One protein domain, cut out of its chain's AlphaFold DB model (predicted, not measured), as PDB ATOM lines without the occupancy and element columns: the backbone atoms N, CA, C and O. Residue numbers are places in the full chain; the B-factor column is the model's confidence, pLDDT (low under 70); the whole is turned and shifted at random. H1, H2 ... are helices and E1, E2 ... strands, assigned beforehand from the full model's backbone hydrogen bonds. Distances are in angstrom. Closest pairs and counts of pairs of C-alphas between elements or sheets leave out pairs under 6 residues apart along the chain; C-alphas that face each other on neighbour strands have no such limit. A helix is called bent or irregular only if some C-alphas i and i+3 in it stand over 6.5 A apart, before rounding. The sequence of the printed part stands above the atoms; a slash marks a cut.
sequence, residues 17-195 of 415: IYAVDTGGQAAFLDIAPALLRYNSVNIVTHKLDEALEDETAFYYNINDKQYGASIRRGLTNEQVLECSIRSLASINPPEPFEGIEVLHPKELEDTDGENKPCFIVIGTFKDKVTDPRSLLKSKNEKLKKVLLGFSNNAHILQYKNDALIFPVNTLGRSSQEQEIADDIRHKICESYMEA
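Overview. This is residues 17 to 195 of the 415 residues of the protein "COR domain-containing protein" of Amphimedon queenslandica (UniProt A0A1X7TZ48). A small sheet of three parallel strands, E1, E4 and E5, makes the middle of the domain, with H3 and H4 over one face and H5 over the other; the hairpin E2 and E3 lies near one end of the longest axis, and the long loop of residues 90 to 117 reaches out at the opposite end. The short helices H1 and H2 pack on H3, and of the hairpin residues 61 to 66 stick out. The printed part has 179 residues with five named helices and five named strands, in the order H1 H2 E1 E2 E3 H3 E4 H4 E5 H5; the sheet runs E1 E4 E5, and E2 and E3 form a second, antiparallel sheet. The class is mixed, helices and strands, and the whole is compact, with a radius of gyration of the C-alphas of 17.0 A and spans of 52 by 35 by 32 A.

Along the chain. The printed part begins with Ile 17, and H1, residues 26 to 29, starts at C-alpha 26 at (203.422, 219.202, 143.371). H2 follows at residues 32 to 35. E1, residues 41 to 47, is 19.7 A long. E2, residues 55 to 62, measures 22.5 A, and E3, residues 65 to 76, measures 23.9 A and bends by 82 degrees at residue 73. H3, residues 77 to 89, is 18.3 A long. E4, residues 118 to 124, begins at C-alpha 118 at (185.065, 227.887, 144.895) and is 19.1 A long. H4, residues 132 to 150, is 25.9 A long and has a kink of 38 degrees near residue 144; it is neither bent nor irregular, but only just, as C-alphas 146 and 149 are 6.1 A apart. E5 is short, residues 165 to 167. H5, residues 175 to 190, is 22.3 A long and ends at C-alpha 190 at (179.876, 235.912, 141.879).

Arrangement. In the sheet E1 E4 E5 the edge strands are E1 and E5. E1 and E4 are parallel at 24 degrees, with N 44 and O 120 2.9 A apart, within hydrogen-bond range. E4 and E5 are parallel at 38 degrees, with N 166 and O 121 2.9 A apart. E4, H4 and E5 form a strand-helix-strand unit, two parallel neighbour strands with a helix between, with a right-handed crossover. Helices on both faces give three layers: H3 and H4 on one face, H5 on the other. H3 runs along the strands at 7 degrees to E1 on the local plane, at a height over the sheet of 9.5 A; its closest C-alphas to E1 are Leu 81 and Val 44, 7.0 A. H5 is over E4 and E5 at a height of 10.2 A. H3, the hub, touches H4, closest at the C-alphas of Glu 82 and Val 146, 7.4 A, at a steep tilt of 43 degrees, the same way; H4 does so with residues 143 to 150 alone. H3 also touches H1, at Leu 29 and Ser 87, 5.9 A between C-alphas. The hairpin E2 and E3 is antiparallel, with N 58 and O 71 2.9 A apart. Every O i to N i+4 pair is within range in H3 and H5; in H4 it is 12 of 15, and H1 and H2 are too short for such a pair.

Size, cuts and confidence. The C-alphas of Glu 98 and Thr 130, the two farthest apart, are 54.9 A from each other. The printed part has no cut. The links H3 to E4 and H4 to E5 are long. Residues 102 to 103 pair antiparallel with residues 194 to 195. The mean pLDDT of the printed part is 82.8; it is under 70 at residue 24 and residues 59 to 73, 95 to 99 and 104 to 114.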
ATOM      1  N   ILE A  17     190.943 242.608 144.458       86.56
ATOM      2  CA  ILE A  17     191.353 241.323 143.902       86.56
ATOM      3  C   ILE A  17     192.790 241.096 144.353       86.56
ATOM      4  O   ILE A  17     193.680 241.868 143.993       86.56
ATOM      5  N   TYR A  18     192.994 240.045 145.140       85.75
ATOM      6  CA  TYR A  18     194.312 239.545 145.508       85.75
ATOM      7  C   TYR A  18     194.538 238.253 144.737       85.75
ATOM      8  O   TYR A  18     193.772 237.303 144.877       85.75
ATOM      9  N   ALA A  19     195.551 238.250 143.879       86.38
ATOM     10  CA  ALA A  19     195.941 237.079 143.113       86.38
ATOM     11  C   ALA A  19     197.255 236.547 143.678       86.38
ATOM     12  O   ALA A  19     198.221 237.297 143.803       86.38
ATOM     13  N   VAL A  20     197.268 235.261 144.012       83.94
ATOM     14  CA  VAL A  20     198.449 234.549 144.495       83.94
ATOM     15  C   VAL A  20     198.781 233.463 143.487       83.94
ATOM     16  O   VAL A  20     197.921 232.642 143.168       83.94
ATOM     17  N   ASP A  21     200.022 233.449 143.008       85.69
ATOM     18  CA  ASP A  21     200.536 232.360 142.186       85.69
ATOM     19  C   ASP A  21     201.389 231.432 143.053       85.69
ATOM     20  O   ASP A  21     202.505 231.756 143.463       85.69
ATOM     21  N   THR A  22     200.843 230.254 143.336       77.31
ATOM     22  CA  THR A  22     201.506 229.209 144.123       77.31
ATOM     23  C   THR A  22     202.595 228.471 143.341       77.31
ATOM     24  O   THR A  22     203.277 227.606 143.892       77.31
ATOM     25  N   GLY A  23     202.736 228.754 142.045       73.75
ATOM     26  CA  GLY A  23     203.509 227.942 141.121       73.75
ATOM     27  C   GLY A  23     202.870 226.569 140.874       73.75
ATOM     28  O   GLY A  23     201.797 226.241 141.381       73.75
ATOM     29  N   GLY A  24     203.546 225.746 140.068       68.50
ATOM     30  CA  GLY A  24     203.041 224.443 139.610       68.50
ATOM     31  C   GLY A  24     203.703 223.218 140.248       68.50
ATOM     32  O   GLY A  24     203.617 222.122 139.702       68.50
ATOM     33  N   GLN A  25     204.440 223.378 141.348       72.81
ATOM     34  CA  GLN A  25     205.217 222.281 141.933       72.81
ATOM     35  C   GLN A  25     204.332 221.415 142.831       72.81
ATOM     36  O   GLN A  25     203.798 221.909 143.821       72.81
ATOM     37  N   ALA A  26     204.240 220.110 142.559       74.12
ATOM     38  CA  ALA A  26     203.422 219.202 143.371       74.12
ATOM     39  C   ALA A  26     203.786 219.227 144.870       74.12
ATOM     40  O   ALA A  26     202.894 219.213 145.709       74.12
ATOM     41  N   ALA A  27     205.075 219.356 145.208       78.44
ATOM     42  CA  ALA A  27     205.541 219.456 146.596       78.44
ATOM     43  C   ALA A  27     205.033 220.715 147.326       78.44
ATOM     44  O   ALA A  27     204.917 220.715 148.549       78.44
ATOM     45  N   PHE A  28     204.705 221.788 146.593       83.81
ATOM     46  CA  PHE A  28     204.097 222.976 147.189       83.81
ATOM     47  C   PHE A  28     202.659 222.696 147.649       83.81
ATOM     48  O   PHE A  28     202.222 223.234 148.663       83.81
ATOM     49  N   LEU A  29     201.928 221.808 146.965       85.31
ATOM     50  CA  LEU A  29     200.547 221.469 147.331       85.31
ATOM     51  C   LEU A  29     200.454 220.828 148.724       85.31
ATOM     52  O   LEU A  29     199.440 220.997 149.397       85.31
ATOM     53  N   ASP A  30     201.506 220.140 149.177       88.06
ATOM     54  CA  ASP A  30     201.591 219.554 150.521       88.06
ATOM     55  C   ASP A  30     201.785 220.574 151.643       88.06
ATOM     56  O   ASP A  30     201.496 220.276 152.795       88.06
ATOM     57  N   ILE A  31     202.268 221.773 151.333       89.69
ATOM     58  CA  ILE A  31     202.592 222.796 152.342       89.69
ATOM     59  C   ILE A  31     201.721 224.045 152.200       89.69
ATOM     60  O   ILE A  31     201.634 224.854 153.123       89.69
ATOM     61  N   ALA A  32     201.036 224.185 151.064       88.56
ATOM     62  CA  ALA A  32     200.089 225.252 150.786       88.56
ATOM     63  C   ALA A  32     199.055 225.458 151.912       88.56
ATOM     64  O   ALA A  32     198.869 226.615 152.284       88.56
ATOM     65  N   PRO A  33     198.460 224.422 152.545       88.25
ATOM     66  CA  PRO A  33     197.484 224.634 153.617       88.25
ATOM     67  C   PRO A  33     198.063 225.322 154.861       88.25
ATOM     68  O   PRO A  33     197.337 225.993 155.589       88.25
ATOM     69  N   ALA A  34     199.371 225.197 155.107       88.06
ATOM     70  CA  ALA A  34     200.027 225.854 156.238       88.06
ATOM     71  C   ALA A  34     200.313 227.345 155.958       88.06
ATOM     72  O   ALA A  34     200.296 228.192 156.860       88.06
ATOM     73  N   LEU A  35     200.561 227.681 154.690       87.38
ATOM     74  CA  LEU A  35     201.053 228.991 154.257       87.38
ATOM     75  C   LEU A  35     199.959 229.906 153.711       87.38
ATOM     76  O   LEU A  35     199.982 231.111 153.961       87.38
ATOM     77  N   LEU A  36     199.019 229.340 152.962       88.19
ATOM     78  CA  LEU A  36     197.917 230.069 152.357       88.19
ATOM     79  C   LEU A  36     196.799 230.295 153.367       88.19
ATOM     80  O   LEU A  36     196.703 229.648 154.414       88.19
ATOM     81  N   ARG A  37     195.962 231.270 153.049       87.31
ATOM     82  CA  ARG A  37     194.730 231.572 153.768       87.31
ATOM     83  C   ARG A  37     193.568 231.409 152.804       87.31
ATOM     84  O   ARG A  37     193.768 231.102 151.627       87.31
ATOM     85  N   TYR A  38     192.360 231.484 153.338       85.69
ATOM     86  CA  TYR A  38     191.172 231.158 152.570       85.69
ATOM     87  C   TYR A  38     191.043 232.073 151.349       85.69
ATOM     88  O   TYR A  38     191.080 233.298 151.461       85.69
ATOM     89  N   ASN A  39     190.865 231.460 150.182       85.19
ATOM     90  CA  ASN A  39     190.577 232.152 148.935       85.19
ATOM     91  C   ASN A  39     189.143 231.844 148.522       85.19
ATOM     92  O   ASN A  39     188.744 230.677 148.481       85.19
ATOM     93  N   SER A  40     188.390 232.884 148.161       84.56
ATOM     94  CA  SER A  40     187.013 232.715 147.692       84.56
ATOM     95  C   SER A  40     186.954 231.953 146.368       84.56
ATOM     96  O   SER A  40     186.059 231.134 146.177       84.56
ATOM     97  N   VAL A  41     187.941 232.167 145.487       90.69
ATOM     98  CA  VAL A  41     188.075 231.476 144.200       90.69
ATOM     99  C   VAL A  41     189.483 230.947 144.019       90.69
ATOM    100  O   VAL A  41     190.459 231.677 144.161       90.69
ATOM    101  N   ASN A  42     189.569 229.683 143.626       92.38
ATOM    102  CA  ASN A  42     190.806 228.989 143.320       92.38
ATOM    103  C   ASN A  42     190.769 228.555 141.853       92.38
ATOM    104  O   ASN A  42     189.818 227.914 141.401       92.38
ATOM    105  N   ILE A  43     191.798 228.912 141.090       93.69
ATOM    106  CA  ILE A  43     191.905 228.545 139.678       93.69
ATOM    107  C   ILE A  43     192.903 227.402 139.566       93.69
ATOM    108  O   ILE A  43     194.060 227.546 139.944       93.69
ATOM    109  N   VAL A  44     192.455 226.272 139.022       93.19
ATOM    110  CA  VAL A  44     193.307 225.109 138.770       93.19
ATOM    111  C   VAL A  44     193.375 224.877 137.270       93.19
ATOM    112  O   VAL A  44     192.353 224.867 136.583       93.19
ATOM    113  N   THR A  45     194.579 224.700 136.738       92.19
ATOM    114  CA  THR A  45     194.797 224.568 135.296       92.19
ATOM    115  C   THR A  45     195.138 223.139 134.899       92.19
ATOM    116  O   THR A  45     195.962 222.498 135.543       92.19
ATOM    117  N   HIS A  46     194.576 222.680 133.782       91.88
ATOM    118  CA  HIS A  46     194.946 221.443 133.096       91.88
ATOM    119  C   HIS A  46     195.273 221.737 131.637       91.88
ATOM    120  O   HIS A  46     194.557 222.501 130.993       91.88
ATOM    121  N   LYS A  47     196.293 221.095 131.076       92.06
ATOM    122  CA  LYS A  47     196.550 221.175 129.638       92.06
ATOM    123  C   LYS A  47     195.597 220.257 128.883       92.06
ATOM    124  O   LYS A  47     195.502 219.057 129.148       92.06
ATOM    125  N   LEU A  48     194.838 220.804 127.939       93.88
ATOM    126  CA  LEU A  48     193.865 219.999 127.208       93.88
ATOM    127  C   LEU A  48     194.525 218.992 126.271       93.88
ATOM    128  O   LEU A  48     193.952 217.925 126.098       93.88
ATOM    129  N   ASP A  49     195.706 219.268 125.736       92.62
ATOM    130  CA  ASP A  49     196.440 218.372 124.840       92.62
ATOM    131  C   ASP A  49     197.089 217.158 125.536       92.62
ATOM    132  O   ASP A  49     197.527 216.241 124.846       92.62
ATOM    133  N   GLU A  50     197.076 217.087 126.871       92.12
ATOM    134  CA  GLU A  50     197.609 215.957 127.654       92.12
ATOM    135  C   GLU A  50     196.479 215.096 128.254       92.12
ATOM    136  O   GLU A  50     195.450 215.622 128.695       92.12
ATOM    137  N   ALA A  51     196.617 213.767 128.302       92.00
ATOM    138  CA  ALA A  51     195.599 212.907 128.910       92.00
ATOM    139  C   ALA A  51     195.577 213.063 130.441       92.00
ATOM    140  O   ALA A  51     196.550 213.485 131.062       92.00
ATOM    141  N   LEU A  52     194.444 212.735 131.069       92.50
ATOM    142  CA  LEU A  52     194.327 212.768 132.535       92.50
ATOM    143  C   LEU A  52     195.158 211.655 133.192       92.50
ATOM    144  O   LEU A  52     195.630 211.816 134.313       92.50
ATOM    145  N   GLU A  53     195.358 210.555 132.472       91.62
ATOM    146  CA  GLU A  53     196.137 209.389 132.887       91.62
ATOM    147  C   GLU A  53     197.643 209.556 132.678       91.62
ATOM    148  O   GLU A  53     198.414 208.758 133.211       91.62
ATOM    149  N   ASP A  54     198.062 210.558 131.902       89.81
ATOM    150  CA  ASP A  54     199.474 210.765 131.610       89.81
ATOM    151  C   ASP A  54     200.215 211.154 132.888       89.81
ATOM    152  O   ASP A  54     199.752 211.990 133.671       89.81
ATOM    153  N   GLU A  55     201.386 210.545 133.087       86.06
ATOM    154  CA  GLU A  55     202.307 210.967 134.133       86.06
ATOM    155  C   GLU A  55     202.731 212.413 133.895       86.06
ATOM    156  O   GLU A  55     203.201 212.794 132.819       86.06
ATOM    157  N   THR A  56     202.616 213.207 134.948       80.00
ATOM    158  CA  THR A  56     203.021 214.603 134.947       80.00
ATOM    159  C   THR A  56     204.535 214.719 134.895       80.00
ATOM    160  O   THR A  56     205.284 214.060 135.629       80.00
ATOM    161  N   ALA A  57     204.984 215.598 134.008       75.44
ATOM    162  CA  ALA A  57     206.372 215.980 133.887       75.44
ATOM    163  C   ALA A  57     206.493 217.450 134.300       75.44
ATOM    164  O   ALA A  57     205.970 218.342 133.632       75.44
ATOM    165  N   PHE A  58     207.168 217.703 135.416       72.62
ATOM    166  CA  PHE A  58     207.389 219.050 135.928       72.62
ATOM    167  C   PHE A  58     208.650 219.633 135.301       72.62
ATOM    168  O   PHE A  58     209.685 218.971 135.234       72.62
ATOM    169  N   TYR A  59     208.573 220.878 134.856       68.62
ATOM    170  CA  TYR A  59     209.707 221.635 134.343       68.62
ATOM    171  C   TYR A  59     209.620 223.064 134.862       68.62
ATOM    172  O   TYR A  59     208.530 223.566 135.138       68.62
ATOM    173  N   TYR A  60     210.772 223.711 135.024       66.25
ATOM    174  CA  TYR A  60     210.815 225.097 135.470       66.25
ATOM    175  C   TYR A  60     210.966 226.009 134.276       66.25
ATOM    176  O   TYR A  60     211.890 225.857 133.475       66.25
ATOM    177  N   ASN A  61     210.064 226.980 134.206       65.06
ATOM    178  CA  ASN A  61     210.155 228.082 133.275       65.06
ATOM    179  C   ASN A  61     210.551 229.340 134.037       65.06
ATOM    180  O   ASN A  61     209.884 229.714 134.999       65.06
ATOM    181  N   ILE A  62     211.618 229.995 133.592       64.12
ATOM    182  CA  ILE A  62     212.020 231.315 134.084       64.12
ATOM    183  C   ILE A  62     212.024 232.234 132.868       64.12
ATOM    184  O   ILE A  62     212.739 231.967 131.904       64.12
ATOM    185  N   ASN A  63     211.197 233.284 132.888       64.31
ATOM    186  CA  ASN A  63     211.023 234.212 131.761       64.31
ATOM    187  C   ASN A  63     210.762 233.483 130.425       64.31
ATOM    188  O   ASN A  63     211.489 233.676 129.453       64.31
ATOM    189  N   ASP A  64     209.770 232.585 130.415       66.69
ATOM    190  CA  ASP A  64     209.343 231.775 129.257       66.69
ATOM    191  C   ASP A  64     210.389 230.816 128.668       66.69
ATOM    192  O   ASP A  64     210.139 230.153 127.659       66.69
ATOM    193  N   LYS A  65     211.549 230.673 129.312       66.62
ATOM    194  CA  LYS A  65     212.555 229.681 128.942       66.62
ATOM    195  C   LYS A  65     212.470 228.484 129.877       66.62
ATOM    196  O   LYS A  65     212.528 228.641 131.093       66.62
ATOM    197  N   GLN A  66     212.353 227.294 129.293       69.75
ATOM    198  CA  GLN A  66     212.437 226.037 130.027       69.75
ATOM    199  C   GLN A  66     213.887 225.752 130.419       69.75
ATOM    200  O   GLN A  66     214.794 225.857 129.589       69.75
ATOM    201  N   TYR A  67     214.084 225.346 131.668       63.31
ATOM    202  CA  TYR A  67     215.379 224.945 132.202       63.31
ATOM    203  C   TYR A  67     215.334 223.509 132.724       63.31
ATOM    204  O   TYR A  67     214.387 223.109 133.405       63.31
ATOM    205  N   GLY A  68     216.399 222.758 132.428       63.88
ATOM    206  CA  GLY A  68     216.583 221.368 132.847       63.88
ATOM    207  C   GLY A  68     215.671 220.352 132.151       63.88
ATOM    208  O   GLY A  68     214.767 220.686 131.376       63.88
ATOM    209  N   ALA A  69     215.932 219.075 132.436       64.81
ATOM    210  CA  ALA A  69     215.081 217.967 132.020       64.81
ATOM    211  C   ALA A  69     213.761 217.943 132.807       64.81
ATOM    212  O   ALA A  69     213.698 218.336 133.971       64.81
ATOM    213  N   SER A  70     212.700 217.434 132.176       66.81
ATOM    214  CA  SER A  70     211.409 217.260 132.836       66.81
ATOM    215  C   SER A  70     211.477 216.172 133.908       66.81
ATOM    216  O   SER A  70     211.984 215.077 133.648       66.81
ATOM    217  N   ILE A  71     210.903 216.430 135.077       66.44
ATOM    218  CA  ILE A  71     210.964 215.526 136.225       66.44
ATOM    219  C   ILE A  71     209.622 214.841 136.392       66.44
ATOM    220  O   ILE A  71     208.594 215.495 136.561       66.44
ATOM    221  N   ARG A  72     209.641 213.511 136.379       69.38
ATOM    222  CA  ARG A  72     208.455 212.695 136.622       69.38
ATOM    223  C   ARG A  72     208.352 212.379 138.104       69.38
ATOM    224  O   ARG A  72     209.300 211.868 138.695       69.38
ATOM    225  N   ARG A  73     207.202 212.680 138.702       67.19
ATOM    226  CA  ARG A  73     206.909 212.396 140.121       67.19
ATOM    227  C   ARG A  73     205.939 211.224 140.305       67.19
ATOM    228  O   ARG A  73     205.461 211.005 141.409       67.19
ATOM    229  N   GLY A  74     205.651 210.481 139.233       74.69
ATOM    230  CA  GLY A  74     204.741 209.331 139.266       74.69
ATOM    231  C   GLY A  74     203.282 209.692 139.570       74.69
ATOM    232  O   GLY A  74     202.499 208.798 139.869       74.69
ATOM    233  N   LEU A  75     202.929 210.983 139.515       83.38
ATOM    234  CA  LEU A  75     201.555 211.466 139.628       83.38
ATOM    235  C   LEU A  75     200.975 211.687 138.238       83.38
ATOM    236  O   LEU A  75     201.648 212.268 137.384       83.38
ATOM    237  N   THR A  76     199.731 211.282 138.020       89.12
ATOM    238  CA  THR A  76     199.007 211.593 136.786       89.12
ATOM    239  C   THR A  76     198.458 213.020 136.802       89.12
ATOM    240  O   THR A  76     198.316 213.633 137.864       89.12
ATOM    241  N   ASN A  77     198.110 213.557 135.633       90.06
ATOM    242  CA  ASN A  77     197.429 214.852 135.530       90.06
ATOM    243  C   ASN A  77     196.136 214.900 136.370       90.06
ATOM    244  O   ASN A  77     195.864 215.897 137.037       90.06
ATOM    245  N   GLU A  78     195.366 213.806 136.400       91.81
ATOM    246  CA  GLU A  78     194.185 213.665 137.263       91.81
ATOM    247  C   GLU A  78     194.534 213.821 138.748       91.81
ATOM    248  O   GLU A  78     193.881 214.584 139.459       91.81
ATOM    249  N   GLN A  79     195.591 213.146 139.206       88.69
ATOM    250  CA  GLN A  79     196.026 213.199 140.601       88.69
ATOM    251  C   GLN A  79     196.542 214.585 140.985       88.69
ATOM    252  O   GLN A  79     196.277 215.043 142.091       88.69
ATOM    253  N   VAL A  80     197.246 215.285 140.091       88.94
ATOM    254  CA  VAL A  80     197.706 216.659 140.353       88.94
ATOM    255  C   VAL A  80     196.524 217.620 140.501       88.94
ATOM    256  O   VAL A  80     196.518 218.437 141.426       88.94
ATOM    257  N   LEU A  81     195.497 217.501 139.650       90.50
ATOM    258  CA  LEU A  81     194.259 218.278 139.783       90.50
ATOM    259  C   LEU A  81     193.552 217.984 141.107       90.50
ATOM    260  O   LEU A  81     193.155 218.908 141.818       90.50
ATOM    261  N   GLU A  82     193.437 216.703 141.457       90.19
ATOM    262  CA  GLU A  82     192.834 216.266 142.711       90.19
ATOM    263  C   GLU A  82     193.596 216.815 143.928       90.19
ATOM    264  O   GLU A  82     192.983 217.395 144.823       90.19
ATOM    265  N   CYS A  83     194.928 216.698 143.949       88.81
ATOM    266  CA  CYS A  83     195.783 217.244 145.006       88.81
ATOM    267  C   CYS A  83     195.651 218.767 145.121       88.81
ATOM    268  O   CYS A  83     195.618 219.291 146.233       88.81
ATOM    269  N   SER A  84     195.542 219.478 143.994       90.38
ATOM    270  CA  SER A  84     195.392 220.940 143.978       90.38
ATOM    271  C   SER A  84     194.086 221.372 144.640       90.38
ATOM    272  O   SER A  84     194.080 222.260 145.492       90.38
ATOM    273  N   ILE A  85     192.982 220.698 144.302       91.19
ATOM    274  CA  ILE A  85     191.673 220.968 144.903       91.19
ATOM    275  C   ILE A  85     191.673 220.573 146.377       91.19
ATOM    276  O   ILE A  85     191.299 221.378 147.222       91.19
ATOM    277  N   ARG A  86     192.158 219.374 146.709       90.00
ATOM    278  CA  ARG A  86     192.249 218.874 148.087       90.00
ATOM    279  C   ARG A  86     193.041 219.799 149.003       90.00
ATOM    280  O   ARG A  86     192.631 220.014 150.139       90.00
ATOM    281  N   SER A  87     194.159 220.328 148.515       89.50
ATOM    282  CA  SER A  87     195.006 221.243 149.275       89.50
ATOM    283  C   SER A  87     194.237 222.493 149.684       89.50
ATOM    284  O   SER A  87     194.103 222.788 150.870       89.50
ATOM    285  N   LEU A  88     193.618 223.169 148.722       88.12
ATOM    286  CA  LEU A  88     192.947 224.443 148.970       88.12
ATOM    287  C   LEU A  88     191.559 224.270 149.610       88.12
ATOM    288  O   LEU A  88     191.120 225.136 150.358       88.12
ATOM    289  N   ALA A  89     190.892 223.135 149.381       87.69
ATOM    290  CA  ALA A  89     189.607 222.802 149.998       87.69
ATOM    291  C   ALA A  89     189.733 222.467 151.492       87.69
ATOM    292  O   ALA A  89     188.740 222.498 152.210       87.69
ATOM    293  N   SER A  90     190.942 222.143 151.962       83.19
ATOM    294  CA  SER A  90     191.205 221.894 153.384       83.19
ATOM    295  C   SER A  90     191.401 223.171 154.211       83.19
ATOM    296  O   SER A  90     191.512 223.096 155.434       83.19
ATOM    297  N   ILE A  91     191.450 224.341 153.563       84.44
ATOM    298  CA  ILE A  91     191.637 225.630 154.230       84.44
ATOM    299  C   ILE A  91     190.277 226.146 154.704       84.44
ATOM    300  O   ILE A  91     189.373 226.379 153.901       84.44
ATOM    301  N   ASN A  92     190.145 226.352 156.013       78.88
ATOM    302  CA  ASN A  92     188.902 226.830 156.613       78.88
ATOM    303  C   ASN A  92     188.597 228.283 156.213       78.88
ATOM    304  O   ASN A  92     189.530 229.087 156.116       78.88
ATOM    305  N   PRO A  93     187.311 228.640 156.030       77.69
ATOM    306  CA  PRO A  93     186.898 230.023 155.834       77.69
ATOM    307  C   PRO A  93     187.300 230.905 157.023       77.69
ATOM    308  O   PRO A  93     187.466 230.405 158.140       77.69
ATOM    309  N   PRO A  94     187.464 232.223 156.802       75.81
ATOM    310  CA  PRO A  94     187.794 233.145 157.876       75.81
ATOM    311  C   PRO A  94     186.681 233.139 158.931       75.81
ATOM    312  O   PRO A  94     185.511 233.360 158.621       75.81
ATOM    313  N   GLU A  95     187.045 232.909 160.191       69.81
ATOM    314  CA  GLU A  95     186.106 233.045 161.304       69.81
ATOM    315  C   GLU A  95     185.746 234.528 161.533       69.81
ATOM    316  O   GLU A  95     186.587 235.409 161.297       69.81
ATOM    317  N   PRO A  96     184.532 234.839 162.032       68.06
ATOM    318  CA  PRO A  96     184.184 236.192 162.452       68.06
ATOM    319  C   PRO A  96     185.216 236.738 163.443       68.06
ATOM    320  O   PRO A  96     185.453 236.163 164.506       68.06
ATOM    321  N   PHE A  97     185.834 237.870 163.108       68.88
ATOM    322  CA  PHE A  97     186.956 238.413 163.869       68.88
ATOM    323  C   PHE A  97     186.546 239.693 164.598       68.88
ATOM    324  O   PHE A  97     186.203 240.684 163.964       68.88
ATOM    325  N   GLU A  98     186.596 239.691 165.936       66.44
ATOM    326  CA  GLU A  98     186.381 240.887 166.776       66.44
ATOM    327  C   GLU A  98     185.107 241.699 166.442       66.44
ATOM    328  O   GLU A  98     185.102 242.928 166.483       66.44
ATOM    329  N   GLY A  99     184.004 241.018 166.115       64.25
ATOM    330  CA  GLY A  99     182.736 241.672 165.760       64.25
ATOM    331  C   GLY A  99     182.662 242.177 164.314       64.25
ATOM    332  O   GLY A  99     181.694 242.847 163.960       64.25
ATOM    333  N   ILE A 100     183.651 241.849 163.479       73.94
ATOM    334  CA  ILE A 100     183.572 241.992 162.027       73.94
ATOM    335  C   ILE A 100     182.948 240.726 161.463       73.94
ATOM    336  O   ILE A 100     183.520 239.637 161.516       73.94
ATOM    337  N   GLU A 101     181.753 240.901 160.923       71.25
ATOM    338  CA  GLU A 101     181.066 239.877 160.160       71.25
ATOM    339  C   GLU A 101     181.688 239.806 158.761       71.25
ATOM    340  O   GLU A 101     181.718 240.803 158.028       71.25
ATOM    341  N   VAL A 102     182.208 238.627 158.417       74.19
ATOM    342  CA  VAL A 102     182.564 238.279 157.044       74.19
ATOM    343  C   VAL A 102     181.353 237.579 156.446       74.19
ATOM    344  O   VAL A 102     180.942 236.511 156.892       74.19
ATOM    345  N   LEU A 103     180.747 238.238 155.472       71.25
ATOM    346  CA  LEU A 103     179.633 237.737 154.697       71.25
ATOM    347  C   LEU A 103     180.177 237.000 153.479       71.25
ATOM    348  O   LEU A 103     181.057 237.483 152.765       71.25
ATOM    349  N   HIS A 104     179.604 235.837 153.219       67.75
ATOM    350  CA  HIS A 104     179.806 235.111 151.977       67.75
ATOM    351  C   HIS A 104     178.536 235.267 151.120       67.75
ATOM    352  O   HIS A 104     177.447 235.423 151.683       67.75
ATOM    353  N   PRO A 105     178.641 235.301 149.781       57.03
ATOM    354  CA  PRO A 105     177.505 235.503 148.896       57.03
ATOM    355  C   PRO A 105     176.395 234.488 149.177       57.03
ATOM    356  O   PRO A 105     176.619 233.279 149.156       57.03
ATOM    357  N   LYS A 106     175.184 235.004 149.402       47.19
ATOM    358  CA  LYS A 106     173.973 234.232 149.720       47.19
ATOM    359  C   LYS A 106     173.490 233.317 148.591       47.19
ATOM    360  O   LYS A 106     172.657 232.457 148.815       47.19
ATOM    361  N   GLU A 107     173.985 233.467 147.367       44.84
ATOM    362  CA  GLU A 107     173.473 232.698 146.221       44.84
ATOM    363  C   GLU A 107     174.054 231.273 146.110       44.84
ATOM    364  O   GLU A 107     173.670 230.522 145.219       44.84
ATOM    365  N   LEU A 108     174.921 230.858 147.046       47.38
ATOM    366  CA  LEU A 108     175.334 229.456 147.230       47.38
ATOM    367  C   LEU A 108     174.552 228.752 148.366       47.38
ATOM    368  O   LEU A 108     174.919 227.653 148.780       47.38
ATOM    369  N   GLU A 109     173.460 229.361 148.855       42.66
ATOM    370  CA  GLU A 109     172.578 228.852 149.927       42.66
ATOM    371  C   GLU A 109     171.858 227.519 149.606       42.66
ATOM    372  O   GLU A 109     171.202 226.963 150.484       42.66
ATOM    373  N   ASP A 110     172.031 226.938 148.414       43.41
ATOM    374  CA  ASP A 110     171.510 225.598 148.078       43.41
ATOM    375  C   ASP A 110     172.289 224.439 148.741       43.41
ATOM    376  O   ASP A 110     171.951 223.269 148.549       43.41
ATOM    377  N   THR A 111     173.317 224.719 149.553       45.75
ATOM    378  CA  THR A 111     174.003 223.695 150.357       45.75
ATOM    379  C   THR A 111     174.159 224.110 151.815       45.75
ATOM    380  O   THR A 111     175.021 224.927 152.112       45.75
ATOM    381  N   ASP A 112     173.358 223.523 152.708       44.91
ATOM    382  CA  ASP A 112     173.562 223.324 154.161       44.91
ATOM    383  C   ASP A 112     174.285 224.418 154.994       44.91
ATOM    384  O   ASP A 112     174.810 224.136 156.067       44.91
ATOM    385  N   GLY A 113     174.279 225.685 154.569       48.41
ATOM    386  CA  GLY A 113     174.829 226.811 155.331       48.41
ATOM    387  C   GLY A 113     176.354 226.829 155.516       48.41
ATOM    388  O   GLY A 113     176.836 227.572 156.369       48.41
ATOM    389  N   GLU A 114     177.127 226.050 154.750       56.81
ATOM    390  CA  GLU A 114     178.593 225.996 154.876       56.81
ATOM    391  C   GLU A 114     179.307 226.798 153.776       56.81
ATOM    392  O   GLU A 114     179.162 226.522 152.585       56.81
ATOM    393  N   ASN A 115     180.140 227.765 154.179       70.88
ATOM    394  CA  ASN A 115     180.975 228.562 153.275       70.88
ATOM    395  C   ASN A 115     182.128 227.720 152.710       70.88
ATOM    396  O   ASN A 115     183.166 227.565 153.357       70.88
ATOM    397  N   LYS A 116     181.978 227.198 151.489       80.50
ATOM    398  CA  LYS A 116     183.002 226.368 150.833       80.50
ATOM    399  C   LYS A 116     183.803 227.169 149.795       80.50
ATOM    400  O   LYS A 116     183.234 228.016 149.106       80.50
ATOM    401  N   PRO A 117     185.113 226.911 149.646       86.62
ATOM    402  CA  PRO A 117     185.920 227.543 148.607       86.62
ATOM    403  C   PRO A 117     185.426 227.157 147.208       86.62
ATOM    404  O   PRO A 117     185.077 225.998 146.952       86.62
ATOM    405  N   CYS A 118     185.423 228.125 146.290       90.81
ATOM    406  CA  CYS A 118     185.065 227.887 144.895       90.81
ATOM    407  C   CYS A 118     186.297 227.515 144.065       90.81
ATOM    408  O   CYS A 118     187.391 228.041 144.277       90.81
ATOM    409  N   PHE A 119     186.108 226.637 143.084       93.19
ATOM    410  CA  PHE A 119     187.143 226.179 142.167       93.19
ATOM    411  C   PHE A 119     186.697 226.323 140.722       93.19
ATOM    412  O   PHE A 119     185.609 225.886 140.351       93.19
ATOM    413  N   ILE A 120     187.579 226.867 139.891       94.69
ATOM    414  CA  ILE A 120     187.421 226.924 138.438       94.69
ATOM    415  C   ILE A 120     188.508 226.052 137.820       94.69
ATOM    416  O   ILE A 120     189.696 226.284 138.051       94.69
ATOM    417  N   VAL A 121     188.113 225.066 137.010       95.06
ATOM    418  CA  VAL A 121     189.061 224.228 136.266       95.06
ATOM    419  C   VAL A 121     189.232 224.791 134.858       95.06
ATOM    420  O   VAL A 121     188.323 224.714 134.030       95.06
ATOM    421  N   ILE A 122     190.406 225.347 134.563       95.25
ATOM    422  CA  ILE A 122     190.736 225.902 133.247       95.25
ATOM    423  C   ILE A 122     191.511 224.872 132.430       95.25
ATOM    424  O   ILE A 122     192.606 224.456 132.796       95.25
ATOM    425  N   GLY A 123     190.958 224.498 131.281       95.00
ATOM    426  CA  GLY A 123     191.623 223.683 130.277       95.00
ATOM    427  C   GLY A 123     192.391 224.556 129.289       95.00
ATOM    428  O   GLY A 123     191.776 225.116 128.388       95.00
ATOM    429  N   THR A 124     193.710 224.669 129.424       93.62
ATOM    430  CA  THR A 124     194.573 225.443 128.512       93.62
ATOM    431  C   THR A 124     194.901 224.661 127.233       93.62
ATOM    432  O   THR A 124     194.559 223.487 127.116       93.62
ATOM    433  N   PHE A 125     195.559 225.293 126.252       92.75
ATOM    434  CA  PHE A 125     195.961 224.668 124.976       92.75
ATOM    435  C   PHE A 125     194.804 224.103 124.136       92.75
ATOM    436  O   PHE A 125     194.966 223.142 123.383       92.75
ATOM    437  N   LYS A 126     193.615 224.712 124.226       93.19
ATOM    438  CA  LYS A 126     192.456 224.344 123.395       93.19
ATOM    439  C   LYS A 126     192.779 224.342 121.893       93.19
ATOM    440  O   LYS A 126     192.251 223.517 121.157       93.19
ATOM    441  N   ASP A 127     193.632 225.259 121.449       91.19
ATOM    442  CA  ASP A 127     194.087 225.420 120.065       91.19
ATOM    443  C   ASP A 127     194.892 224.233 119.525       91.19
ATOM    444  O   ASP A 127     194.912 224.011 118.317       91.19
ATOM    445  N   LYS A 128     195.511 223.445 120.408       92.31
ATOM    446  CA  LYS A 128     196.278 222.253 120.032       92.31
ATOM    447  C   LYS A 128     195.426 220.992 119.899       92.31
ATOM    448  O   LYS A 128     195.936 219.948 119.500       92.31
ATOM    449  N   VAL A 129     194.138 221.064 120.231       90.75
ATOM    450  CA  VAL A 129     193.239 219.909 120.223       90.75
ATOM    451  C   VAL A 129     192.397 219.892 118.947       90.75
ATOM    452  O   VAL A 129     191.634 220.817 118.683       90.75
ATOM    453  N   THR A 130     192.474 218.795 118.190       88.44
ATOM    454  CA  THR A 130     191.748 218.623 116.916       88.44
ATOM    455  C   THR A 130     190.228 218.514 117.089       88.44
ATOM    456  O   THR A 130     189.480 219.091 116.305       88.44
ATOM    457  N   ASP A 131     189.755 217.800 118.119       88.81
ATOM    458  CA  ASP A 131     188.330 217.707 118.484       88.81
ATOM    459  C   ASP A 131     188.122 218.034 119.974       88.81
ATOM    460  O   ASP A 131     188.036 217.137 120.822       88.81
ATOM    461  N   PRO A 132     188.035 219.333 120.322       84.81
ATOM    462  CA  PRO A 132     187.848 219.752 121.704       84.81
ATOM    463  C   PRO A 132     186.539 219.245 122.314       84.81
ATOM    464  O   PRO A 132     186.487 219.002 123.514       84.81
ATOM    465  N   ARG A 133     185.469 219.066 121.525       86.44
ATOM    466  CA  ARG A 133     184.145 218.710 122.067       86.44
ATOM    467  C   ARG A 133     184.128 217.285 122.606       86.44
ATOM    468  O   ARG A 133     183.708 217.076 123.744       86.44
ATOM    469  N   SER A 134     184.590 216.322 121.809       87.69
ATOM    470  CA  SER A 134     184.662 214.919 122.231       87.69
ATOM    471  C   SER A 134     185.627 214.739 123.404       87.69
ATOM    472  O   SER A 134     185.293 214.100 124.406       87.69
ATOM    473  N   LEU A 135     186.792 215.396 123.332       89.69
ATOM    474  CA  LEU A 135     187.790 215.349 124.393       89.69
ATOM    475  C   LEU A 135     187.254 215.910 125.716       89.69
ATOM    476  O   LEU A 135     187.399 215.272 126.761       89.69
ATOM    477  N   LEU A 136     186.612 217.082 125.678       91.25
ATOM    478  CA  LEU A 136     186.018 217.692 126.864       91.25
ATOM    479  C   LEU A 136     184.946 216.793 127.460       91.25
ATOM    480  O   LEU A 136     184.908 216.661 128.677       91.25
ATOM    481  N   LYS A 137     184.102 216.145 126.648       91.25
ATOM    482  CA  LYS A 137     183.097 215.209 127.164       91.25
ATOM    483  C   LYS A 137     183.750 214.087 127.980       91.25
ATOM    484  O   LYS A 137     183.394 213.898 129.139       91.25
ATOM    485  N   SER A 138     184.756 213.419 127.412       91.44
ATOM    486  CA  SER A 138     185.485 212.330 128.078       91.44
ATOM    487  C   SER A 138     186.185 212.789 129.365       91.44
ATOM    488  O   SER A 138     186.027 212.171 130.420       91.44
ATOM    489  N   LYS A 139     186.908 213.919 129.319       94.19
ATOM    490  CA  LYS A 139     187.591 214.473 130.500       94.19
ATOM    491  C   LYS A 139     186.606 214.898 131.590       94.19
ATOM    492  O   LYS A 139     186.835 214.600 132.756       94.19
ATOM    493  N   ASN A 140     185.492 215.532 131.226       93.12
ATOM    494  CA  ASN A 140     184.461 215.932 132.184       93.12
ATOM    495  C   ASN A 140     183.794 214.724 132.855       93.12
ATOM    496  O   ASN A 140     183.545 214.774 134.053       93.12
ATOM    497  N   GLU A 141     183.529 213.633 132.132       92.50
ATOM    498  CA  GLU A 141     182.967 212.408 132.724       92.50
ATOM    499  C   GLU A 141     183.902 211.780 133.769       92.50
ATOM    500  O   GLU A 141     183.432 211.308 134.807       92.50
ATOM    501  N   LYS A 142     185.220 211.797 133.524       91.94
ATOM    502  CA  LYS A 142     186.227 211.326 134.490       91.94
ATOM    503  C   LYS A 142     186.331 212.265 135.688       91.94
ATOM    504  O   LYS A 142     186.125 211.828 136.819       91.94
ATOM    505  N   LEU A 143     186.528 213.561 135.439       91.38
ATOM    506  CA  LEU A 143     186.652 214.558 136.502       91.38
ATOM    507  C   LEU A 143     185.400 214.640 137.373       91.38
ATOM    508  O   LEU A 143     185.536 214.766 138.581       91.38
ATOM    509  N   LYS A 144     184.188 214.487 136.824       91.00
ATOM    510  CA  LYS A 144     182.965 214.419 137.642       91.00
ATOM    511  C   LYS A 144     183.057 213.320 138.699       91.00
ATOM    512  O   LYS A 144     182.722 213.567 139.849       91.00
ATOM    513  N   LYS A 145     183.555 212.128 138.356       88.69
ATOM    514  CA  LYS A 145     183.685 211.015 139.316       88.69
ATOM    515  C   LYS A 145     184.685 211.319 140.427       88.69
ATOM    516  O   LYS A 145     184.402 211.009 141.581       88.69
ATOM    517  N   VAL A 146     185.819 211.920 140.075       86.50
ATOM    518  CA  VAL A 146     186.878 212.289 141.026       86.50
ATOM    519  C   VAL A 146     186.402 213.428 141.929       86.50
ATOM    520  O   VAL A 146     186.453 213.332 143.152       86.50
ATOM    521  N   LEU A 147     185.855 214.485 141.328       86.31
ATOM    522  CA  LEU A 147     185.521 215.725 142.016       86.31
ATOM    523  C   LEU A 147     184.217 215.659 142.823       86.31
ATOM    524  O   LEU A 147     184.051 216.430 143.763       86.31
ATOM    525  N   LEU A 148     183.336 214.685 142.552       82.00
ATOM    526  CA  LEU A 148     182.181 214.378 143.411       82.00
ATOM    527  C   LEU A 148     182.589 214.117 144.870       82.00
ATOM    528  O   LEU A 148     181.818 214.429 145.779       82.00
ATOM    529  N   GLY A 149     183.799 213.591 145.100       82.56
ATOM    530  CA  GLY A 149     184.345 213.376 146.441       82.56
ATOM    531  C   GLY A 149     184.509 214.655 147.268       82.56
ATOM    532  O   GLY A 149     184.506 214.569 148.489       82.56
ATOM    533  N   PHE A 150     184.585 215.821 146.617       85.69
ATOM    534  CA  PHE A 150     184.783 217.126 147.253       85.69
ATOM    535  C   PHE A 150     183.496 217.944 147.389       85.69
ATOM    536  O   PHE A 150     183.552 219.061 147.883       85.69
ATOM    537  N   SER A 151     182.335 217.420 146.987       81.88
ATOM    538  CA  SER A 151     181.048 218.149 147.034       81.88
ATOM    539  C   SER A 151     180.681 218.693 148.427       81.88
ATOM    540  O   SER A 151     180.030 219.734 148.554       81.88
ATOM    541  N   ASN A 152     181.152 218.031 149.483       80.69
ATOM    542  CA  ASN A 152     180.966 218.487 150.859       80.69
ATOM    543  C   ASN A 152     181.980 219.555 151.290       80.69
ATOM    544  O   ASN A 152     181.719 220.257 152.250       80.69
ATOM    545  N   ASN A 153     183.106 219.710 150.594       82.31
ATOM    546  CA  ASN A 153     184.220 220.564 151.022       82.31
ATOM    547  C   ASN A 153     184.515 221.719 150.054       82.31
ATOM    548  O   ASN A 153     185.241 222.636 150.413       82.31
ATOM    549  N   ALA A 154     183.999 221.678 148.825       87.44
ATOM    550  CA  ALA A 154     184.332 222.625 147.769       87.44
ATOM    551  C   ALA A 154     183.179 222.810 146.774       87.44
ATOM    552  O   ALA A 154     182.458 221.862 146.450       87.44
ATOM    553  N   HIS A 155     183.072 224.014 146.214       88.56
ATOM    554  CA  HIS A 155     182.204 224.297 145.074       88.56
ATOM    555  C   HIS A 155     183.010 224.270 143.778       88.56
ATOM    556  O   HIS A 155     183.794 225.173 143.502       88.56
ATOM    557  N   ILE A 156     182.810 223.245 142.951       91.12
ATOM    558  CA  ILE A 156     183.403 223.210 141.610       91.12
ATOM    559  C   ILE A 156     182.468 223.948 140.653       91.12
ATOM    560  O   ILE A 156     181.371 223.468 140.360       91.12
ATOM    561  N   LEU A 157     182.894 225.117 140.181       90.88
ATOM    562  CA  LEU A 157     182.094 225.956 139.298       90.88
ATOM    563  C   LEU A 157     181.990 225.319 137.915       90.88
ATOM    564  O   LEU A 157     182.975 224.850 137.341       90.88
ATOM    565  N   GLN A 158     180.773 225.311 137.383       90.94
ATOM    566  CA  GLN A 158     180.460 224.668 136.117       90.94
ATOM    567  C   GLN A 158     180.479 225.673 134.962       90.94
ATOM    568  O   GLN A 158     180.036 226.817 135.079       90.94
ATOM    569  N   TYR A 159     180.970 225.203 133.826       90.50
ATOM    570  CA  TYR A 159     180.821 225.780 132.504       90.50
ATOM    571  C   TYR A 159     179.596 225.175 131.789       90.50
ATOM    572  O   TYR A 159     179.049 224.157 132.210       90.50
ATOM    573  N   LYS A 160     179.172 225.799 130.684       86.94
ATOM    574  CA  LYS A 160     177.991 225.449 129.864       86.94
ATOM    575  C   LYS A 160     177.709 223.937 129.786       86.94
ATOM    576  O   LYS A 160     178.609 223.153 129.484       86.94
ATOM    577  N   ASN A 161     176.436 223.555 129.943       85.94
ATOM    578  CA  ASN A 161     175.958 222.160 129.950       85.94
ATOM    579  C   ASN A 161     176.607 221.295 131.051       85.94
ATOM    580  O   ASN A 161     177.018 220.160 130.796       85.94
ATOM    581  N   ASP A 162     176.741 221.852 132.255       84.75
ATOM    582  CA  ASP A 162     177.315 221.204 133.441       84.75
ATOM    583  C   ASP A 162     178.733 220.647 133.219       84.75
ATOM    584  O   ASP A 162     179.128 219.632 133.808       84.75
ATOM    585  N   ALA A 163     179.502 221.249 132.310       90.94
ATOM    586  CA  ALA A 163     180.904 220.914 132.122       90.94
ATOM    587  C   ALA A 163     181.714 221.461 133.305       90.94
ATOM    588  O   ALA A 163     181.444 222.542 133.797       90.94
ATOM    589  N   LEU A 164     182.725 220.741 133.774       92.69
ATOM    590  CA  LEU A 164     183.627 221.204 134.833       92.69
ATOM    591  C   LEU A 164     184.810 222.008 134.282       92.69
ATOM    592  O   LEU A 164     185.366 222.840 134.987       92.69
ATOM    593  N   ILE A 165     185.210 221.751 133.034       95.06
ATOM    594  CA  ILE A 165     186.370 222.399 132.409       95.06
ATOM    595  C   ILE A 165     185.936 223.591 131.550       95.06
ATOM    596  O   ILE A 165     185.149 223.421 130.617       95.06
ATOM    597  N   PHE A 166     186.548 224.751 131.792       95.69
ATOM    598  CA  PHE A 166     186.510 225.932 130.929       95.69
ATOM    599  C   PHE A 166     187.634 225.836 129.884       95.69
ATOM    600  O   PHE A 166     188.805 225.969 130.244       95.69
ATOM    601  N   PRO A 167     187.340 225.568 128.598       95.06
ATOM    602  CA  PRO A 167     188.375 225.358 127.593       95.06
ATOM    603  C   PRO A 167     188.860 226.689 127.014       95.06
ATOM    604  O   PRO A 167     188.114 227.359 126.306       95.06
ATOM    605  N   VAL A 168     190.116 227.045 127.250       93.94
ATOM    606  CA  VAL A 168     190.685 228.345 126.882       93.94
ATOM    607  C   VAL A 168     191.844 228.168 125.902       93.94
ATOM    608  O   VAL A 168     192.769 227.383 126.129       93.94
ATOM    609  N   ASN A 169     191.822 228.938 124.815       92.12
ATOM    610  CA  ASN A 169     193.017 229.261 124.044       92.12
ATOM    611  C   ASN A 169     193.573 230.594 124.564       92.12
ATOM    612  O   ASN A 169     193.084 231.665 124.209       92.12
ATOM    613  N   THR A 170     194.619 230.534 125.387       85.06
ATOM    614  CA  THR A 170     195.204 231.712 126.054       85.06
ATOM    615  C   THR A 170     195.837 232.712 125.076       85.06
ATOM    616  O   THR A 170     195.965 233.902 125.385       85.06
ATOM    617  N   LEU A 171     196.181 232.264 123.866       86.50
ATOM    618  CA  LEU A 171     196.711 233.095 122.781       86.50
ATOM    619  C   LEU A 171     195.608 233.636 121.861       86.50
ATOM    620  O   LEU A 171     195.825 234.587 121.108       86.50
ATOM    621  N   GLY A 172     194.416 233.046 121.921       83.69
ATOM    622  CA  GLY A 172     193.281 233.424 121.100       83.69
ATOM    623  C   GLY A 172     192.671 234.753 121.537       83.69
ATOM    624  O   GLY A 172     192.651 235.111 122.714       83.69
ATOM    625  N   ARG A 173     192.174 235.509 120.558       88.19
ATOM    626  CA  ARG A 173     191.448 236.779 120.754       88.19
ATOM    627  C   ARG A 173     190.127 236.795 119.982       88.19
ATOM    628  O   ARG A 173     189.622 237.852 119.623       88.19
ATOM    629  N   SER A 174     189.603 235.615 119.647       90.31
ATOM    630  CA  SER A 174     188.322 235.496 118.950       90.31
ATOM    631  C   SER A 174     187.168 235.875 119.882       90.31
ATOM    632  O   SER A 174     187.307 235.834 121.103       90.31
ATOM    633  N   SER A 175     186.004 236.184 119.307       90.81
ATOM    634  CA  SER A 175     184.780 236.422 120.082       90.81
ATOM    635  C   SER A 175     184.432 235.248 121.000       90.81
ATOM    636  O   SER A 175     183.983 235.462 122.117       90.81
ATOM    637  N   GLN A 176     184.699 234.017 120.560       89.31
ATOM    638  CA  GLN A 176     184.482 232.822 121.368       89.31
ATOM    639  C   GLN A 176     185.417 232.764 122.585       89.31
ATOM    640  O   GLN A 176     184.977 232.387 123.664       89.31
ATOM    641  N   GLU A 177     186.700 233.113 122.439       91.00
ATOM    642  CA  GLU A 177     187.611 233.148 123.595       91.00
ATOM    643  C   GLU A 177     187.247 234.281 124.558       91.00
ATOM    644  O   GLU A 177     187.340 234.104 125.771       91.00
ATOM    645  N   GLN A 178     186.768 235.413 124.032       91.75
ATOM    646  CA  GLN A 178     186.259 236.504 124.857       91.75
ATOM    647  C   GLN A 178     185.027 236.075 125.664       91.75
ATOM    648  O   GLN A 178     184.979 236.338 126.857       91.75
ATOM    649  N   GLU A 179     184.086 235.353 125.052       94.12
ATOM    650  CA  GLU A 179     182.899 234.822 125.734       94.12
ATOM    651  C   GLU A 179     183.281 233.886 126.891       94.12
ATOM    652  O   GLU A 179     182.733 233.987 127.984       94.12
ATOM    653  N   ILE A 180     184.270 233.010 126.688       93.81
ATOM    654  CA  ILE A 180     184.753 232.105 127.742       93.81
ATOM    655  C   ILE A 180     185.448 232.893 128.860       93.81
ATOM    656  O   ILE A 180     185.245 232.603 130.037       93.81
ATOM    657  N   ALA A 181     186.253 233.900 128.514       92.88
ATOM    658  CA  ALA A 181     186.894 234.770 129.496       92.88
ATOM    659  C   ALA A 181     185.873 235.598 130.295       92.88
ATOM    660  O   ALA A 181     186.060 235.814 131.492       92.88
ATOM    661  N   ASP A 182     184.798 236.048 129.648       93.81
ATOM    662  CA  ASP A 182     183.703 236.776 130.283       93.81
ATOM    663  C   ASP A 182     182.909 235.861 131.228       93.81
ATOM    664  O   ASP A 182     182.639 236.272 132.355       93.81
ATOM    665  N   ASP A 183     182.646 234.607 130.838       93.88
ATOM    666  CA  ASP A 183     182.031 233.591 131.706       93.88
ATOM    667  C   ASP A 183     182.896 233.327 132.955       93.88
ATOM    668  O   ASP A 183     182.389 233.329 134.078       93.88
ATOM    669  N   ILE A 184     184.215 233.156 132.787       93.56
ATOM    670  CA  ILE A 184     185.158 232.988 133.910       93.56
ATOM    671  C   ILE A 184     185.135 234.220 134.819       93.56
ATOM    672  O   ILE A 184     185.046 234.084 136.039       93.56
ATOM    673  N   ARG A 185     185.199 235.430 134.245       92.50
ATOM    674  CA  ARG A 185     185.170 236.680 135.018       92.50
ATOM    675  C   ARG A 185     183.874 236.806 135.805       92.50
ATOM    676  O   ARG A 185     183.918 237.157 136.977       92.50
ATOM    677  N   HIS A 186     182.743 236.502 135.178       91.56
ATOM    678  CA  HIS A 186     181.441 236.536 135.824       91.56
ATOM    679  C   HIS A 186     181.397 235.583 137.021       91.56
ATOM    680  O   HIS A 186     181.069 236.021 138.119       91.56
ATOM    681  N   LYS A 187     181.861 234.338 136.851       90.12
ATOM    682  CA  LYS A 187     181.957 233.353 137.939       90.12
ATOM    683  C   LYS A 187     182.857 233.818 139.085       90.12
ATOM    684  O   LYS A 187     182.487 233.677 140.242       90.12
ATOM    685  N   ILE A 188     184.001 234.434 138.780       89.00
ATOM    686  CA  ILE A 188     184.877 235.029 139.804       89.00
ATOM    687  C   ILE A 188     184.155 236.155 140.557       89.00
ATOM    688  O   ILE A 188     184.244 236.233 141.779       89.00
ATOM    689  N   CYS A 189     183.433 237.021 139.843       87.19
ATOM    690  CA  CYS A 189     182.701 238.137 140.439       87.19
ATOM    691  C   CYS A 189     181.498 237.698 141.289       87.19
ATOM    692  O   CYS A 189     181.104 238.451 142.172       87.19
ATOM    693  N   GLU A 190     180.933 236.514 141.048       84.69
ATOM    694  CA  GLU A 190     179.876 235.912 141.879       84.69
ATOM    695  C   GLU A 190     180.439 235.228 143.138       84.69
ATOM    696  O   GLU A 190     179.755 235.111 144.151       84.69
ATOM    697  N   SER A 191     181.703 234.802 143.103       83.06
ATOM    698  CA  SER A 191     182.373 234.071 144.183       83.06
ATOM    699  C   SER A 191     183.324 234.975 144.982       83.06
ATOM    700  O   SER A 191     184.547 234.829 144.950       83.06
ATOM    701  N   TYR A 192     182.768 235.941 145.711       82.00
ATOM    702  CA  TYR A 192     183.532 236.901 146.519       82.00
ATOM    703  C   TYR A 192     183.397 236.652 148.028       82.00
ATOM    704  O   TYR A 192     182.678 235.764 148.468       82.00
ATOM    705  N   MET A 193     184.119 237.432 148.830       82.75
ATOM    706  CA  MET A 193     183.852 237.617 150.258       82.75
ATOM    707  C   MET A 193     183.578 239.096 150.490       82.75
ATOM    708  O   MET A 193     184.218 239.951 149.875       82.75
ATOM    709  N   GLU A 194     182.647 239.401 151.380       84.38
ATOM    710  CA  GLU A 194     182.331 240.761 151.792       84.38
ATOM    711  C   GLU A 194     182.565 240.901 153.287       84.38
ATOM    712  O   GLU A 194     182.275 240.003 154.067       84.38
ATOM    713  N   ALA A 195     183.097 242.037 153.718       84.38
ATOM    714  CA  ALA A 195     183.274 242.300 155.133       84.38
ATOM    715  C   ALA A 195     183.010 243.767 155.433       84.38
ATOM    716  O   ALA A 195     183.462 244.666 154.720       84.38
TER     717      ALA A 195